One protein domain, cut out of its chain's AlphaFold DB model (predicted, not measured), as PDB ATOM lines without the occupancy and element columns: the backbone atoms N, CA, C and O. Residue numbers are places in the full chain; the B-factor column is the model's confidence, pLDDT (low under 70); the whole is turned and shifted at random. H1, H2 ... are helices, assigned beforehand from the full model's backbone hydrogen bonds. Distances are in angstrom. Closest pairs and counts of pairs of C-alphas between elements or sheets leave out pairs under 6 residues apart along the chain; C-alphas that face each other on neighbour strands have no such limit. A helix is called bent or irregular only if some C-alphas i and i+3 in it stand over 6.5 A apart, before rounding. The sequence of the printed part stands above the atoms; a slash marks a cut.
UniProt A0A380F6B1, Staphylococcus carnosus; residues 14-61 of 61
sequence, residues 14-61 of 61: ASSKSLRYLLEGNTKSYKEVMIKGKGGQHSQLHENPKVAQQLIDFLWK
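AT A GLANCE: This is residues 14 to 61 of the 61 residues of a protein of Staphylococcus carnosus (UniProt A0A380F6B1). This is a flat, open zigzag in three limbs: the two short helices H1 and H2 make the first, the extended link of residues 29 to 36 runs slantwise through the middle as the second, and H5, the longest helix, folds back as the third. H3 and H4, two more short helices, form the corner between that link and H5, while residues 21 to 29, of which 21 to 23 belong to H2, stick out at the other turn. No helix touches another. The printed part has 48 residues with five named helices, H1 to H5 in order along the chain, and no named strand, so its class is all helix. It is loose, with a radius of gyration of the C-alphas of 12.4 A and spans of 34 by 28 by 13 A.

HOW THE PARTS SIT: H1, residues 14 to 17, and H2, residues 19 to 23, meet only through their link, which is tight, with 1 residue between them. A long link of 13 residues, 24 to 36, joins H2 to H3, residues 37 to 40, and these two helices are apart. A tight link of 3 residues leads from H3 to H4, residues 44 to 47. H3 and H4 are close but not clearly touching; their closest C-alphas, those of Gly 39 and Leu 45, are 6.5 A apart. A tight link of 1 residue leads from H4 to H5, residues 49 to 59. H4 and H5 are also close but not clearly touching, and their closest C-alphas, those of Leu 45 and Val 51, are 6.6 A apart. H5 is apart from H1, H2 and H3. In H2 and H5 every O i to N i+4 pair is within hydrogen-bond range; H1, H3 and H4 are too short for such a pair, and each has its 1 pair of O i and N i+3 within range.

IN THESE COORDINATES: H1 begins at C-alpha 14, (-18.460, 43.439, -25.993), and measures 5.2 A from first to last C-alpha. H2 measures 6.4 A, H3 5.6 A and H4 4.7 A. H3 begins at C-alpha 37, (-19.909, 43.789, -43.262). H5 measures 15.2 A and ends at C-alpha 59, (-42.238, 44.883, -32.046). No helix is bent or irregular.

THE WHOLE: The two C-alphas farthest apart, those of Gly 25 and Lys 38, are 34.2 A apart. Without residues 21 to 29, which stand free, the body has 39 residues and spans 28 by 24 by 13 A. The printed part has no cut and ends at Lys 61, the chain's last residue. The link from H2 to H3 is long. The mean pLDDT of the printed part is 95.4, and no printed residue is under 70.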
ATOM      1  N   ALA A  14     -18.476  43.753 -27.421       97.44
ATOM      2  CA  ALA A  14     -18.460  43.439 -25.993       97.44
ATOM      3  C   ALA A  14     -19.288  44.448 -25.180       97.44
ATOM      4  O   ALA A  14     -20.085  44.040 -24.338       97.44
ATOM      5  N   SER A  15     -19.158  45.747 -25.479       97.88
ATOM      6  CA  SER A  15     -19.990  46.790 -24.875       97.88
ATOM      7  C   SER A  15     -21.468  46.578 -25.212       97.88
ATOM      8  O   SER A  15     -22.284  46.520 -24.294       97.88
ATOM      9  N   SER A  16     -21.820  46.332 -26.478       97.19
ATOM     10  CA  SER A  16     -23.212  46.067 -26.878       97.19
ATOM     11  C   SER A  16     -23.818  44.847 -26.167       97.19
ATOM     12  O   SER A  16     -24.960  44.896 -25.720       97.19
ATOM     13  N   LYS A  17     -23.050  43.760 -26.013       97.25
ATOM     14  CA  LYS A  17     -23.495  42.513 -25.360       97.25
ATOM     15  C   LYS A  17     -23.574  42.594 -23.837       97.25
ATOM     16  O   LYS A  17     -24.200  41.739 -23.212       97.25
ATOM     17  N   SER A  18     -22.964  43.609 -23.227       97.88
ATOM     18  CA  SER A  18     -22.987  43.776 -21.770       97.88
ATOM     19  C   SER A  18     -24.406  43.973 -21.216       97.88
ATOM     20  O   SER A  18     -24.666  43.601 -20.074       97.88
ATOM     21  N   LEU A  19     -25.352  44.440 -22.047       97.19
ATOM     22  CA  LEU A  19     -26.764  44.591 -21.682       97.19
ATOM     23  C   LEU A  19     -27.381  43.288 -21.155       97.19
ATOM     24  O   LEU A  19     -28.202  43.334 -20.242       97.19
ATOM     25  N   ARG A  20     -26.960  42.124 -21.668       96.38
ATOM     26  CA  ARG A  20     -27.465  40.823 -21.209       96.38
ATOM     27  C   ARG A  20     -27.332  40.647 -19.696       96.38
ATOM     28  O   ARG A  20     -28.261  40.150 -19.073       96.38
ATOM     29  N   TYR A  21     -26.210  41.073 -19.120       96.44
ATOM     30  CA  TYR A  21     -25.952  40.955 -17.683       96.44
ATOM     31  C   TYR A  21     -26.851  41.872 -16.852       96.44
ATOM     32  O   TYR A  21     -27.215  41.528 -15.735       96.44
ATOM     33  N   LEU A  22     -27.245  43.022 -17.400       96.38
ATOM     34  CA  LEU A  22     -28.166  43.941 -16.727       96.38
ATOM     35  C   LEU A  22     -29.611  43.431 -16.746       96.38
ATOM     36  O   LEU A  22     -30.392  43.753 -15.857       96.38
ATOM     37  N   LEU A  23     -29.976  42.651 -17.767       95.56
ATOM     38  CA  LEU A  23     -31.330  42.124 -17.946       95.56
ATOM     39  C   LEU A  23     -31.538  40.739 -17.317       95.56
ATOM     40  O   LEU A  23     -32.675  40.263 -17.253       95.56
ATOM     41  N   GLU A  24     -30.469  40.077 -16.875       92.56
ATOM     42  CA  GLU A  24     -30.521  38.724 -16.325       92.56
ATOM     43  C   GLU A  24     -31.494  38.641 -15.135       92.56
ATOM     44  O   GLU A  24     -31.501  39.487 -14.242       92.56
ATOM     45  N   GLY A  25     -32.391  37.649 -15.171       92.06
ATOM     46  CA  GLY A  25     -33.431  37.437 -14.156       92.06
ATOM     47  C   GLY A  25     -34.621  38.408 -14.194       92.06
ATOM     48  O   GLY A  25     -35.602  38.165 -13.500       92.06
ATOM     49  N   ASN A  26     -34.577  39.464 -15.016       94.06
ATOM     50  CA  ASN A  26     -35.567  40.552 -14.998       94.06
ATOM     51  C   ASN A  26     -36.273  40.787 -16.345       94.06
ATOM     52  O   ASN A  26     -37.016  41.755 -16.495       94.06
ATOM     53  N   THR A  27     -36.070  39.914 -17.336       95.62
ATOM     54  CA  THR A  27     -36.727  40.020 -18.645       95.62
ATOM     55  C   THR A  27     -37.410  38.723 -19.057       95.62
ATOM     56  O   THR A  27     -36.914  37.625 -18.803       95.62
ATOM     57  N   LYS A  28     -38.543  38.850 -19.753       95.75
ATOM     58  CA  LYS A  28     -39.257  37.725 -20.367       95.75
ATOM     59  C   LYS A  28     -38.542  37.200 -21.618       95.75
ATOM     60  O   LYS A  28     -38.630  36.014 -21.920       95.75
ATOM     61  N   SER A  29     -37.856  38.070 -22.360       94.44
ATOM     62  CA  SER A  29     -37.163  37.708 -23.599       94.44
ATOM     63  C   SER A  29     -36.029  38.679 -23.914       94.44
ATOM     64  O   SER A  29     -36.175  39.889 -23.743       94.44
ATOM     65  N   TYR A  30     -34.927  38.154 -24.440       95.50
ATOM     66  CA  TYR A  30     -33.779  38.922 -24.916       95.50
ATOM     67  C   TYR A  30     -33.221  38.263 -26.183       95.50
ATOM     68  O   TYR A  30     -33.054  37.044 -26.220       95.50
ATOM     69  N   LYS A  31     -32.951  39.056 -27.225       95.31
ATOM     70  CA  LYS A  31     -32.460  38.583 -28.526       95.31
ATOM     71  C   LYS A  31     -31.319  39.479 -28.999       95.31
ATOM     72  O   LYS A  31     -31.469  40.693 -29.055       95.31
ATOM     73  N   GLU A  32     -30.210  38.866 -29.402       96.88
ATOM     74  CA  GLU A  32     -29.097  39.545 -30.071       96.88
ATOM     75  C   GLU A  32     -29.102  39.200 -31.559       96.88
ATOM     76  O   GLU A  32     -29.294  38.042 -31.935       96.88
ATOM     77  N   VAL A  33     -28.851  40.192 -32.414       96.44
ATOM     78  CA  VAL A  33     -28.682  39.995 -33.857       96.44
ATOM     79  C   VAL A  33     -27.379  40.653 -34.282       96.44
ATOM     80  O   VAL A  33     -27.202  41.857 -34.134       96.44
ATOM     81  N   MET A  34     -26.456  39.858 -34.820       95.44
ATOM     82  CA  MET A  34     -25.193  40.373 -35.339       95.44
ATOM     83  C   MET A  34     -25.352  40.792 -36.799       95.44
ATOM     84  O   MET A  34     -25.677  39.969 -37.655       95.44
ATOM     85  N   ILE A  35     -25.046  42.055 -37.091       95.00
ATOM     86  CA  ILE A  35     -24.973  42.577 -38.455       95.00
ATOM     87  C   ILE A  35     -23.503  42.674 -38.856       95.00
ATOM     88  O   ILE A  35     -22.701  43.300 -38.170       95.00
ATOM     89  N   LYS A  36     -23.134  42.013 -39.956       91.56
ATOM     90  CA  LYS A  36     -21.752  41.947 -40.454       91.56
ATOM     91  C   LYS A  36     -21.561  42.774 -41.729       91.56
ATOM     92  O   LYS A  36     -22.526  43.169 -42.385       91.56
ATOM     93  N   GLY A  37     -20.298  42.996 -42.093       90.62
ATOM     94  CA  GLY A  37     -19.909  43.789 -43.262       90.62
ATOM     95  C   GLY A  37     -20.268  45.272 -43.123       90.62
ATOM     96  O   GLY A  37     -20.451  45.770 -42.013       90.62
ATOM     97  N   LYS A  38     -20.397  45.974 -44.259       89.94
ATOM     98  CA  LYS A  38     -20.703  47.420 -44.298       89.94
ATOM     99  C   LYS A  38     -22.000  47.788 -43.574       89.94
ATOM    100  O   LYS A  38     -22.081  48.846 -42.969       89.94
ATOM    101  N   GLY A  39     -22.996  46.903 -43.594       92.50
ATOM    102  CA  GLY A  39     -24.274  47.136 -42.917       92.50
ATOM    103  C   GLY A  39     -24.196  47.107 -41.387       92.50
ATOM    104  O   GLY A  39     -25.179  47.463 -40.749       92.50
ATOM    105  N   GLY A  40     -23.072  46.657 -40.814       93.06
ATOM    106  CA  GLY A  40     -22.801  46.654 -39.373       93.06
ATOM    107  C   GLY A  40     -21.974  47.852 -38.898       93.06
ATOM    108  O   GLY A  40     -21.461  47.817 -37.788       93.06
ATOM    109  N   GLN A  41     -21.783  48.864 -39.747       95.25
ATOM    110  CA  GLN A  41     -21.187  50.143 -39.366       95.25
ATOM    111  C   GLN A  41     -22.125  50.922 -38.443       95.25
ATOM    112  O   GLN A  41     -23.337  50.856 -38.629       95.25
ATOM    113  N   HIS A  42     -21.580  51.700 -37.509       95.56
ATOM    114  CA  HIS A  42     -22.351  52.373 -36.464       95.56
ATOM    115  C   HIS A  42     -23.563  53.158 -36.986       95.56
ATOM    116  O   HIS A  42     -24.684  52.954 -36.529       95.56
ATOM    117  N   SER A  43     -23.366  54.020 -37.982       95.62
ATOM    118  CA  SER A  43     -24.459  54.774 -38.595       95.62
ATOM    119  C   SER A  43     -25.333  53.910 -39.510       95.62
ATOM    120  O   SER A  43     -26.536  54.112 -39.625       95.62
ATOM    121  N   GLN A  44     -24.762  52.887 -40.144       95.56
ATOM    122  CA  GLN A  44     -25.549  51.949 -40.943       95.56
ATOM    123  C   GLN A  44     -26.498  51.109 -40.086       95.56
ATOM    124  O   GLN A  44     -27.530  50.697 -40.596       95.56
ATOM    125  N   LEU A  45     -26.236  50.892 -38.794       96.00
ATOM    126  CA  LEU A  45     -27.170  50.162 -37.933       96.00
ATOM    127  C   LEU A  45     -28.542  50.852 -37.818       96.00
ATOM    128  O   LEU A  45     -29.525  50.151 -37.588       96.00
ATOM    129  N   HIS A  46     -28.640  52.168 -38.044       93.12
ATOM    130  CA  HIS A  46     -29.924  52.882 -38.111       93.12
ATOM    131  C   HIS A  46     -30.436  53.136 -39.544       93.12
ATOM    132  O   HIS A  46     -31.638  53.290 -39.725       93.12
ATOM    133  N   GLU A  47     -29.578  53.082 -40.569       94.38
ATOM    134  CA  GLU A  47     -29.955  53.243 -41.992       94.38
ATOM    135  C   GLU A  47     -30.068  51.911 -42.770       94.38
ATOM    136  O   GLU A  47     -30.044  51.887 -44.002       94.38
ATOM    137  N   ASN A  48     -30.148  50.766 -42.083       95.94
ATOM    138  CA  ASN A  48     -30.117  49.444 -42.714       95.94
ATOM    139  C   ASN A  48     -31.510  48.785 -42.754       95.94
ATOM    140  O   ASN A  48     -32.038  48.403 -41.703       95.94
ATOM    141  N   PRO A  49     -32.078  48.523 -43.951       95.31
ATOM    142  CA  PRO A  49     -33.386  47.879 -44.095       95.31
ATOM    143  C   PRO A  49     -33.494  46.513 -43.406       95.31
ATOM    144  O   PRO A  49     -34.564  46.139 -42.930       95.31
ATOM    145  N   LYS A  50     -32.389  45.758 -43.307       95.44
ATOM    146  CA  LYS A  50     -32.375  44.474 -42.589       95.44
ATOM    147  C   LYS A  50     -32.572  44.673 -41.091       95.44
ATOM    148  O   LYS A  50     -33.270  43.875 -40.472       95.44
ATOM    149  N   VAL A  51     -31.980  45.721 -40.515       96.94
ATOM    150  CA  VAL A  51     -32.170  46.060 -39.097       96.94
ATOM    151  C   VAL A  51     -33.603  46.518 -38.867       96.94
ATOM    152  O   VAL A  51     -34.261  46.000 -37.967       96.94
ATOM    153  N   ALA A  52     -34.123  47.390 -39.735       97.38
ATOM    154  CA  ALA A  52     -35.514  47.829 -39.673       97.38
ATOM    155  C   ALA A  52     -36.492  46.641 -39.697       97.38
ATOM    156  O   ALA A  52     -37.389  46.570 -38.862       97.38
ATOM    157  N   GLN A  53     -36.279  45.656 -40.576       96.75
ATOM    158  CA  GLN A  53     -37.121  44.458 -40.620       96.75
ATOM    159  C   GLN A  53     -37.041  43.628 -39.329       96.75
ATOM    160  O   GLN A  53     -38.069  43.160 -38.849       96.75
ATOM    161  N   GLN A  54     -35.850  43.469 -38.738       96.94
ATOM    162  CA  GLN A  54     -35.706  42.756 -37.461       96.94
ATOM    163  C   GLN A  54     -36.433  43.463 -36.312       96.94
ATOM    164  O   GLN A  54     -37.015  42.788 -35.465       96.94
ATOM    165  N   LEU A  55     -36.415  44.798 -36.285       96.69
ATOM    166  CA  LEU A  55     -37.181  45.581 -35.315       96.69
ATOM    167  C   LEU A  55     -38.681  45.417 -35.547       96.69
ATOM    168  O   LEU A  55     -39.422  45.229 -34.585       96.69
ATOM    169  N   ILE A  56     -39.114  45.423 -36.812       97.69
ATOM    170  CA  ILE A  56     -40.522  45.235 -37.153       97.69
ATOM    171  C   ILE A  56     -41.037  43.888 -36.655       97.69
ATOM    172  O   ILE A  56     -42.084  43.817 -36.015       97.69
ATOM    173  N   ASP A  57     -40.269  42.833 -36.916       96.62
ATOM    174  CA  ASP A  57     -40.611  41.477 -36.503       96.62
ATOM    175  C   ASP A  57     -40.563  41.289 -34.980       96.62
ATOM    176  O   ASP A  57     -41.197  40.377 -34.477       96.62
ATOM    177  N   PHE A  58     -39.809  42.107 -34.240       96.00
ATOM    178  CA  PHE A  58     -39.755  42.035 -32.776       96.00
ATOM    179  C   PHE A  58     -40.882  42.823 -32.095       96.00
ATOM    180  O   PHE A  58     -41.354  42.423 -31.035       96.00
ATOM    181  N   LEU A  59     -41.275  43.967 -32.665       96.38
ATOM    182  CA  LEU A  59     -42.238  44.883 -32.046       96.38
ATOM    183  C   LEU A  59     -43.692  44.586 -32.420       96.38
ATOM    184  O   LEU A  59     -44.582  44.833 -31.609       96.38
ATOM    185  N   TRP A  60     -43.941  44.111 -33.645       97.25
ATOM    186  CA  TRP A  60     -45.296  44.031 -34.208       97.25
ATOM    187  C   TRP A  60     -45.713  42.637 -34.691       97.25
ATOM    188  O   TRP A  60     -46.825  42.497 -35.202       97.25
ATOM    189  N   LYS A  61     -44.862  41.617 -34.552       90.88
ATOM    190  CA  LYS A  61     -45.194  40.216 -34.848       90.88
ATOM    191  C   LYS A  61     -44.948  39.350 -33.621       90.88
ATOM    192  O   LYS A  61     -45.746  38.410 -33.429       90.88
TER     193      LYS A  61